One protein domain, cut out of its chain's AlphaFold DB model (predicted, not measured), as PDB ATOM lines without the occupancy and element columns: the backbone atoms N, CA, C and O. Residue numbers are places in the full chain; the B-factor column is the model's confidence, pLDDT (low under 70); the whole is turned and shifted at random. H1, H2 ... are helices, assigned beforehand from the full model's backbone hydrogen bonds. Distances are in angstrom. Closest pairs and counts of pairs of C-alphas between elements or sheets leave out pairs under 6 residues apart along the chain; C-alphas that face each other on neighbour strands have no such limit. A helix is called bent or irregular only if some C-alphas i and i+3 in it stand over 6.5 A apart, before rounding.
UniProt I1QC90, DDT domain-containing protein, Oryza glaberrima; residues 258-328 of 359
ATOM      1  N   PHE A 258     201.552 205.506 199.633       65.69
ATOM      2  CA  PHE A 258     202.268 206.754 199.875       65.69
ATOM      3  C   PHE A 258     202.910 206.714 201.258       65.69
ATOM      4  O   PHE A 258     202.210 206.685 202.270       65.69
ATOM      5  N   SER A 259     204.238 206.715 201.310       59.44
ATOM      6  CA  SER A 259     204.997 206.869 202.559       59.44
ATOM      7  C   SER A 259     205.315 208.332 202.881       59.44
ATOM      8  O   SER A 259     205.748 208.644 203.990       59.44
ATOM      9  N   THR A 260     205.104 209.239 201.927       65.81
ATOM     10  CA  THR A 260     205.412 210.665 202.064       65.81
ATOM     11  C   THR A 260     204.293 211.373 202.833       65.81
ATOM     12  O   THR A 260     203.105 211.198 202.543       65.81
ATOM     13  N   ARG A 261     204.647 212.164 203.854       65.19
ATOM     14  CA  ARG A 261     203.689 213.051 204.539       65.19
ATOM     15  C   ARG A 261     203.261 214.160 203.580       65.19
ATOM     16  O   ARG A 261     204.168 214.669 202.940       65.19
ATOM     17  N   PRO A 262     201.972 214.575 203.540       65.81
ATOM     18  CA  PRO A 262     200.916 214.262 204.508       65.81
ATOM     19  C   PRO A 262     200.083 213.018 204.169       65.81
ATOM     20  O   PRO A 262     199.228 212.635 204.966       65.81
ATOM     21  N   TRP A 263     200.305 212.377 203.023       75.00
ATOM     22  CA  TRP A 263     199.463 211.278 202.539       75.00
ATOM     23  C   TRP A 263     199.532 210.054 203.450       75.00
ATOM     24  O   TRP A 263     198.501 209.498 203.809       75.00
ATOM     25  N   GLY A 264     200.730 209.688 203.908       66.19
ATOM     26  CA  GLY A 264     200.924 208.573 204.842       66.19
ATOM     27  C   GLY A 264     200.429 208.834 206.274       66.19
ATOM     28  O   GLY A 264     200.440 207.916 207.092       66.19
ATOM     29  N   SER A 265     200.005 210.063 206.603       74.06
ATOM     30  CA  SER A 265     199.620 210.442 207.972       74.06
ATOM     31  C   SER A 265     198.245 209.909 208.381       74.06
ATOM     32  O   SER A 265     198.036 209.617 209.556       74.06
ATOM     33  N   SER A 266     197.298 209.806 207.441       77.88
ATOM     34  CA  SER A 266     195.933 209.347 207.724       77.88
ATOM     35  C   SER A 266     195.265 208.744 206.477       77.88
ATOM     36  O   SER A 266     195.409 209.278 205.371       77.88
ATOM     37  N   PRO A 267     194.494 207.648 206.623       76.19
ATOM     38  CA  PRO A 267     193.776 207.035 205.505       76.19
ATOM     39  C   PRO A 267     192.707 207.963 204.899       76.19
ATOM     40  O   PRO A 267     192.370 207.833 203.719       76.19
ATOM     41  N   GLU A 268     192.193 208.930 205.658       81.69
ATOM     42  CA  GLU A 268     191.267 209.958 205.179       81.69
ATOM     43  C   GLU A 268     191.933 210.891 204.159       81.69
ATOM     44  O   GLU A 268     191.312 211.226 203.148       81.69
ATOM     45  N   MET A 269     193.199 211.264 204.371       78.50
ATOM     46  CA  MET A 269     193.958 212.098 203.431       78.50
ATOM     47  C   MET A 269     194.222 211.376 202.113       78.50
ATOM     48  O   MET A 269     194.001 211.941 201.042       78.50
ATOM     49  N   VAL A 270     194.592 210.096 202.183       81.12
ATOM     50  CA  VAL A 270     194.735 209.233 201.002       81.12
ATOM     51  C   VAL A 270     193.412 209.140 200.239       81.12
ATOM     52  O   VAL A 270     193.373 209.267 199.016       81.12
ATOM     53  N   LYS A 271     192.291 208.985 200.952       84.12
ATOM     54  CA  LYS A 271     190.957 208.957 200.343       84.12
ATOM     55  C   LYS A 271     190.602 210.282 199.660       84.12
ATOM     56  O   LYS A 271     190.059 210.243 198.556       84.12
ATOM     57  N   LYS A 272     190.900 211.429 200.286       84.81
ATOM     58  CA  LYS A 272     190.707 212.761 199.682       84.81
ATOM     59  C   LYS A 272     191.541 212.894 198.399       84.81
ATOM     60  O   LYS A 272     190.990 213.280 197.371       84.81
ATOM     61  N   LEU A 273     192.808 212.469 198.412       84.19
ATOM     62  CA  LEU A 273     193.663 212.464 197.218       84.19
ATOM     63  C   LEU A 273     193.067 211.607 196.096       84.19
ATOM     64  O   LEU A 273     192.894 212.086 194.979       84.19
ATOM     65  N   PHE A 274     192.657 210.373 196.392       85.00
ATOM     66  CA  PHE A 274     192.029 209.507 195.391       85.00
ATOM     67  C   PHE A 274     190.718 210.074 194.835       85.00
ATOM     68  O   PHE A 274     190.394 209.827 193.674       85.00
ATOM     69  N   GLN A 275     189.952 210.834 195.622       85.88
ATOM     70  CA  GLN A 275     188.766 211.530 195.117       85.88
ATOM     71  C   GLN A 275     189.131 212.634 194.125       85.88
ATOM     72  O   GLN A 275     188.493 212.725 193.075       85.88
ATOM     73  N   VAL A 276     190.163 213.425 194.428       85.06
ATOM     74  CA  VAL A 276     190.679 214.469 193.530       85.06
ATOM     75  C   VAL A 276     191.204 213.844 192.240       85.06
ATOM     76  O   VAL A 276     190.775 214.229 191.156       85.06
ATOM     77  N   VAL A 277     192.032 212.805 192.348       85.38
ATOM     78  CA  VAL A 277     192.543 212.034 191.206       85.38
ATOM     79  C   VAL A 277     191.385 211.508 190.367       85.38
ATOM     80  O   VAL A 277     191.322 211.758 189.170       85.38
ATOM     81  N   ARG A 278     190.408 210.835 190.986       86.31
ATOM     82  CA  ARG A 278     189.235 210.307 190.278       86.31
ATOM     83  C   ARG A 278     188.471 211.404 189.541       86.31
ATOM     84  O   ARG A 278     187.981 211.161 188.441       86.31
ATOM     85  N   PHE A 279     188.337 212.581 190.145       84.75
ATOM     86  CA  PHE A 279     187.675 213.715 189.517       84.75
ATOM     87  C   PHE A 279     188.453 214.212 188.295       84.75
ATOM     88  O   PHE A 279     187.854 214.340 187.227       84.75
ATOM     89  N   ILE A 280     189.767 214.413 188.429       82.25
ATOM     90  CA  ILE A 280     190.639 214.860 187.336       82.25
ATOM     91  C   ILE A 280     190.614 213.839 186.198       82.25
ATOM     92  O   ILE A 280     190.289 214.195 185.073       82.25
ATOM     93  N   TYR A 281     190.820 212.552 186.487       82.12
ATOM     94  CA  TYR A 281     190.806 211.489 185.478       82.12
ATOM     95  C   TYR A 281     189.457 211.357 184.758       82.12
ATOM     96  O   TYR A 281     189.408 211.162 183.547       82.12
ATOM     97  N   ASN A 282     188.339 211.524 185.468       82.62
ATOM     98  CA  ASN A 282     187.012 211.513 184.848       82.62
ATOM     99  C   ASN A 282     186.760 212.733 183.941       82.62
ATOM    100  O   ASN A 282     185.871 212.710 183.091       82.62
ATOM    101  N   ARG A 283     187.503 213.822 184.148       73.12
ATOM    102  CA  ARG A 283     187.443 215.039 183.335       73.12
ATOM    103  C   ARG A 283     188.625 215.179 182.384       73.12
ATOM    104  O   ARG A 283     188.617 216.114 181.597       73.12
ATOM    105  N   PHE A 284     189.554 214.227 182.387       75.25
ATOM    106  CA  PHE A 284     190.794 214.282 181.623       75.25
ATOM    107  C   PHE A 284     190.543 214.428 180.123       75.25
ATOM    108  O   PHE A 284     191.225 215.189 179.464       75.25
ATOM    109  N   GLY A 285     189.477 213.817 179.593       71.81
ATOM    110  CA  GLY A 285     189.089 213.997 178.187       71.81
ATOM    111  C   GLY A 285     188.712 215.433 177.785       71.81
ATOM    112  O   GLY A 285     188.571 215.704 176.600       71.81
ATOM    113  N   TYR A 286     188.531 216.341 178.747       69.50
ATOM    114  CA  TYR A 286     188.269 217.769 178.528       69.50
ATOM    115  C   TYR A 286     189.415 218.662 179.015       69.50
ATOM    116  O   TYR A 286     189.329 219.882 178.888       69.50
ATOM    117  N   MET A 287     190.436 218.074 179.639       74.56
ATOM    118  CA  MET A 287     191.578 218.787 180.185       74.56
ATOM    119  C   MET A 287     192.764 218.543 179.262       74.56
ATOM    120  O   MET A 287     193.139 217.401 179.030       74.56
ATOM    121  N   ASP A 288     193.352 219.615 178.753       73.62
ATOM    122  CA  ASP A 288     194.600 219.542 178.000       73.62
ATOM    123  C   ASP A 288     195.747 219.557 179.014       73.62
ATOM    124  O   ASP A 288     196.302 220.609 179.321       73.62
ATOM    125  N   VAL A 289     195.949 218.416 179.679       78.69
ATOM    126  CA  VAL A 289     197.018 218.205 180.665       78.69
ATOM    127  C   VAL A 289     197.853 217.023 180.202       78.69
ATOM    128  O   VAL A 289     197.303 216.006 179.769       78.69
ATOM    129  N   HIS A 290     199.175 217.128 180.326       77.94
ATOM    130  CA  HIS A 290     200.067 216.000 180.067       77.94
ATOM    131  C   HIS A 290     199.676 214.771 180.916       77.94
ATOM    132  O   HIS A 290     199.359 214.930 182.095       77.94
ATOM    133  N   PRO A 291     199.682 213.537 180.376       79.88
ATOM    134  CA  PRO A 291     199.458 212.341 181.182       79.88
ATOM    135  C   PRO A 291     200.469 212.264 182.330       79.88
ATOM    136  O   PRO A 291     201.669 212.280 182.092       79.88
ATOM    137  N   PHE A 292     199.985 212.168 183.567       84.75
ATOM    138  CA  PHE A 292     200.831 212.154 184.760       84.75
ATOM    139  C   PHE A 292     200.515 210.953 185.653       84.75
ATOM    140  O   PHE A 292     199.375 210.470 185.708       84.75
ATOM    141  N   THR A 293     201.513 210.473 186.388       85.25
ATOM    142  CA  THR A 293     201.337 209.381 187.352       85.25
ATOM    143  C   THR A 293     200.728 209.871 188.666       85.25
ATOM    144  O   THR A 293     200.760 211.049 189.019       85.25
ATOM    145  N   LEU A 294     200.131 208.954 189.426       83.00
ATOM    146  CA  LEU A 294     199.561 209.287 190.733       83.00
ATOM    147  C   LEU A 294     200.625 209.844 191.698       83.00
ATOM    148  O   LEU A 294     200.327 210.748 192.478       83.00
ATOM    149  N   ASP A 295     201.846 209.318 191.618       82.75
ATOM    150  CA  ASP A 295     202.980 209.752 192.432       82.75
ATOM    151  C   ASP A 295     203.462 211.151 192.027       82.75
ATOM    152  O   ASP A 295     203.722 211.976 192.900       82.75
ATOM    153  N   GLU A 296     203.480 211.470 190.728       86.69
ATOM    154  CA  GLU A 296     203.758 212.826 190.228       86.69
ATOM    155  C   GLU A 296     202.728 213.842 190.719       86.69
ATOM    156  O   GLU A 296     203.098 214.938 191.131       86.69
ATOM    157  N   LEU A 297     201.437 213.485 190.745       85.44
ATOM    158  CA  LEU A 297     200.414 214.364 191.314       85.44
ATOM    159  C   LEU A 297     200.602 214.541 192.825       85.44
ATOM    160  O   LEU A 297     200.460 215.646 193.342       85.44
ATOM    161  N   ALA A 298     200.905 213.461 193.547       84.12
ATOM    162  CA  ALA A 298     201.161 213.533 194.981       84.12
ATOM    163  C   ALA A 298     202.376 214.425 195.288       84.12
ATOM    164  O   ALA A 298     202.325 215.208 196.236       84.12
ATOM    165  N   GLN A 299     203.424 214.350 194.463       85.88
ATOM    166  CA  GLN A 299     204.607 215.206 194.533       85.88
ATOM    167  C   GLN A 299     204.294 216.660 194.148       85.88
ATOM    168  O   GLN A 299     204.745 217.583 194.818       85.88
ATOM    169  N   ALA A 300     203.435 216.889 193.157       87.50
ATOM    170  CA  ALA A 300     203.024 218.224 192.728       87.50
ATOM    171  C   ALA A 300     202.349 219.056 193.833       87.50
ATOM    172  O   ALA A 300     202.429 220.277 193.824       87.50
ATOM    173  N   PHE A 301     201.705 218.415 194.810       83.44
ATOM    174  CA  PHE A 301     201.172 219.101 195.993       83.44
ATOM    175  C   PHE A 301     202.247 219.504 197.014       83.44
ATOM    176  O   PHE A 301     201.983 220.336 197.882       83.44
ATOM    177  N   HIS A 302     203.429 218.892 196.953       83.31
ATOM    178  CA  HIS A 302     204.580 219.244 197.783       83.31
ATOM    179  C   HIS A 302     205.408 220.373 197.193       83.31
ATOM    180  O   HIS A 302     205.996 221.163 197.936       83.31
ATOM    181  N   ASP A 303     205.443 220.444 195.871       86.50
ATOM    182  CA  ASP A 303     206.241 221.416 195.152       86.50
ATOM    183  C   ASP A 303     205.507 222.765 195.132       86.50
ATOM    184  O   ASP A 303     204.388 222.880 194.633       86.50
ATOM    185  N   LYS A 304     206.144 223.810 195.681       75.88
ATOM    186  CA  LYS A 304     205.553 225.160 195.783       75.88
ATOM    187  C   LYS A 304     205.160 225.746 194.423       75.88
ATOM    188  O   LYS A 304     204.146 226.430 194.340       75.88
ATOM    189  N   ASP A 305     205.929 225.422 193.384       78.62
ATOM    190  CA  ASP A 305     205.752 225.914 192.016       78.62
ATOM    191  C   ASP A 305     205.503 224.755 191.039       78.62
ATOM    192  O   ASP A 305     206.126 224.652 189.981       78.62
ATOM    193  N   SER A 306     204.615 223.825 191.404       87.31
ATOM    194  CA  SER A 306     204.307 222.706 190.516       87.31
ATOM    195  C   SER A 306     203.573 223.165 189.256       87.31
ATOM    196  O   SER A 306     202.391 223.524 189.288       87.31
ATOM    197  N   MET A 307     204.262 223.056 188.119       87.12
ATOM    198  CA  MET A 307     203.678 223.244 186.789       87.12
ATOM    199  C   MET A 307     202.477 222.323 186.562       87.12
ATOM    200  O   MET A 307     201.461 222.773 186.039       87.12
ATOM    201  N   LEU A 308     202.560 221.067 187.017       87.12
ATOM    202  CA  LEU A 308     201.492 220.081 186.868       87.12
ATOM    203  C   LEU A 308     200.217 220.520 187.595       87.12
ATOM    204  O   LEU A 308     199.123 220.494 187.031       87.12
ATOM    205  N   LEU A 309     200.359 220.958 188.850       87.94
ATOM    206  CA  LEU A 309     199.226 221.447 189.629       87.94
ATOM    207  C   LEU A 309     198.638 222.711 188.984       87.94
ATOM    208  O   LEU A 309     197.419 222.818 188.850       87.94
ATOM    209  N   GLY A 310     199.490 223.624 188.510       86.75
ATOM    210  CA  GLY A 310     199.079 224.818 187.771       86.75
ATOM    211  C   GLY A 310     198.289 224.498 186.498       86.75
ATOM    212  O   GLY A 310     197.218 225.062 186.274       86.75
ATOM    213  N   GLU A 311     198.761 223.546 185.695       88.25
ATOM    214  CA  GLU A 311     198.111 223.107 184.458       88.25
ATOM    215  C   GLU A 311     196.745 222.463 184.738       88.25
ATOM    216  O   GLU A 311     195.747 222.805 184.098       88.25
ATOM    217  N   VAL A 312     196.666 221.603 185.758       88.19
ATOM    218  CA  VAL A 312     195.407 221.021 186.245       88.19
ATOM    219  C   VAL A 312     194.440 222.118 186.703       88.19
ATOM    220  O   VAL A 312     193.261 222.080 186.344       88.19
ATOM    221  N   HIS A 313     194.914 223.122 187.449       87.62
ATOM    222  CA  HIS A 313     194.085 224.237 187.914       87.62
ATOM    223  C   HIS A 313     193.550 225.094 186.766       87.62
ATOM    224  O   HIS A 313     192.352 225.382 186.726       87.62
ATOM    225  N   VAL A 314     194.404 225.483 185.819       88.56
ATOM    226  CA  VAL A 314     193.999 226.286 184.656       88.56
ATOM    227  C   VAL A 314     192.993 225.521 183.802       88.56
ATOM    228  O   VAL A 314     191.974 226.083 183.404       88.56
ATOM    229  N   ASN A 315     193.224 224.230 183.556       86.06
ATOM    230  CA  ASN A 315     192.285 223.396 182.809       86.06
ATOM    231  C   ASN A 315     190.954 223.207 183.546       86.06
ATOM    232  O   ASN A 315     189.896 223.233 182.918       86.06
ATOM    233  N   LEU A 316     190.970 223.091 184.875       86.19
ATOM    234  CA  LEU A 316     189.743 223.046 185.667       86.19
ATOM    235  C   LEU A 316     188.962 224.364 185.584       86.19
ATOM    236  O   LEU A 316     187.739 224.340 185.445       86.19
ATOM    237  N   LEU A 317     189.649 225.509 185.622       86.69
ATOM    238  CA  LEU A 317     189.025 226.818 185.420       86.69
ATOM    239  C   LEU A 317     188.433 226.937 184.015       86.69
ATOM    240  O   LEU A 317     187.264 227.288 183.889       86.69
ATOM    241  N   LYS A 318     189.181 226.568 182.967       85.75
ATOM    242  CA  LYS A 318     188.668 226.518 181.587       85.75
ATOM    243  C   LYS A 318     187.415 225.647 181.493       85.75
ATOM    244  O   LYS A 318     186.422 226.076 180.917       85.75
ATOM    245  N   LEU A 319     187.417 224.467 182.117       83.94
ATOM    246  CA  LEU A 319     186.254 223.580 182.160       83.94
ATOM    247  C   LEU A 319     185.054 224.236 182.862       83.94
ATOM    248  O   LEU A 319     183.924 224.105 182.396       83.94
ATOM    249  N   LEU A 320     185.267 224.940 183.976       83.69
ATOM    250  CA  LEU A 320     184.203 225.677 184.663       83.69
ATOM    251  C   LEU A 320     183.639 226.801 183.786       83.69
ATOM    252  O   LEU A 320     182.420 226.904 183.669       83.69
ATOM    253  N   LEU A 321     184.499 227.577 183.121       82.12
ATOM    254  CA  LEU A 321     184.072 228.636 182.204       82.12
ATOM    255  C   LEU A 321     183.275 228.068 181.020       82.12
ATOM    256  O   LEU A 321     182.182 228.558 180.737       82.12
ATOM    257  N   LEU A 322     183.744 226.980 180.401       80.19
ATOM    258  CA  LEU A 322     183.032 226.295 179.314       80.19
ATOM    259  C   LEU A 322     181.650 225.786 179.752       80.19
ATOM    260  O   LEU A 322     180.698 225.820 178.972       80.19
ATOM    261  N   ASN A 323     181.509 225.346 181.006       69.31
ATOM    262  CA  ASN A 323     180.211 224.956 181.559       69.31
ATOM    263  C   ASN A 323     179.287 226.163 181.793       69.31
ATOM    264  O   ASN A 323     178.080 226.034 181.606       69.31
ATOM    265  N   THR A 324     179.820 227.325 182.183       65.06
ATOM    266  CA  THR A 324     179.012 228.551 182.322       65.06
ATOM    267  C   THR A 324     178.581 229.121 180.975       65.06
ATOM    268  O   THR A 324     177.445 229.564 180.842       65.06
ATOM    269  N   GLU A 325     179.440 229.044 179.957       61.12
ATOM    270  CA  GLU A 325     179.132 229.494 178.599       61.12
ATOM    271  C   GLU A 325     178.049 228.613 177.961       61.12
ATOM    272  O   GLU A 325     177.034 229.118 177.475       61.12
ATOM    273  N   ARG A 326     178.191 227.285 178.077       55.41
ATOM    274  CA  ARG A 326     177.190 226.313 177.608       55.41
ATOM    275  C   ARG A 326     175.907 226.307 178.448       55.41
ATOM    276  O   ARG A 326     174.858 225.929 177.950       55.41
ATOM    277  N   GLY A 327     175.947 226.803 179.685       48.41
ATOM    278  CA  GLY A 327     174.754 227.052 180.506       48.41
ATOM    279  C   GLY A 327     173.809 228.123 179.941       48.41
ATOM    280  O   GLY A 327     172.693 228.259 180.435       48.41
ATOM    281  N   SER A 328     174.239 228.858 178.909       52.53
ATOM    282  CA  SER A 328     173.440 229.876 178.213       52.53
ATOM    283  C   SER A 328     172.720 229.325 176.982       52.53
ATOM    284  O   SER A 328     171.669 229.835 176.614       52.53
TER     285      SER A 328
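What this domain is: This is residues 258 to 328 of the 359 residues of the protein "DDT domain-containing protein" of Oryza glaberrima (UniProt I1QC90). Two long helices, H1 and H3, make an open V, with the end of H1 near Leu 319 of H3, and the short helix H2 bridges the open side from the middle of H1 to the beginning of H3. H3 runs on past the corner of the V, and residues 320 to 328 stick out. The printed part has 71 residues with three named helices, in the order H1, H2, H3, and no named strand; the class is all helix. It is only just loose, close to compact, with a radius of gyration of the C-alphas of 13.6 A, and elongated, spanning 45 by 24 by 18 A.

Where its parts are: The printed part begins at Phe 258. H1, residues 267 to 286, begins at C-alpha 267 (193.776, 207.035, 205.505) and is 29.6 A long. It is irregular: C-alphas 282 and 285 are 7.4 A apart. H2 is residues 294 to 300, 9.8 A. H3, residues 307 to 326, is 28.2 A long and ends at C-alpha 326 (177.190, 226.313, 177.608).

How they stand to each other: H1 and H2 are close but not clearly touching, about perpendicular at 82 degrees; their closest C-alphas, of Val 277 and Leu 294, are 7.6 A apart. H2 touches H3, which meets it with residues 307 to 309 alone; the closest C-alphas, of Ala 300 and Leu 309, are 5.9 A apart. Their lines are about perpendicular at 80 degrees. H1 and H3 are close but not clearly touching, with the closest C-alphas, of Tyr 286 and Leu 319, 7.1 A apart. They run the same way at a steep tilt of 59 degrees. Each O i to N i+4 pair in H2 and H3 is within hydrogen-bond range; in H1 14 of 16 are.

The domain as a whole: The C-alphas of Ser 259 and Ser 328, the two farthest apart, are 46.0 A apart. The printed part has no cut, and both links, H1 to H2 and H2 to H3, are short. Without residues 320 to 328, which stand free and of which 320 to 326 belong to H3, the body spans 33 by 23 by 18 A. The mean pLDDT of the printed part is 79.0; residues 258 to 262, 264, 286 and 323 to 328 are under 70.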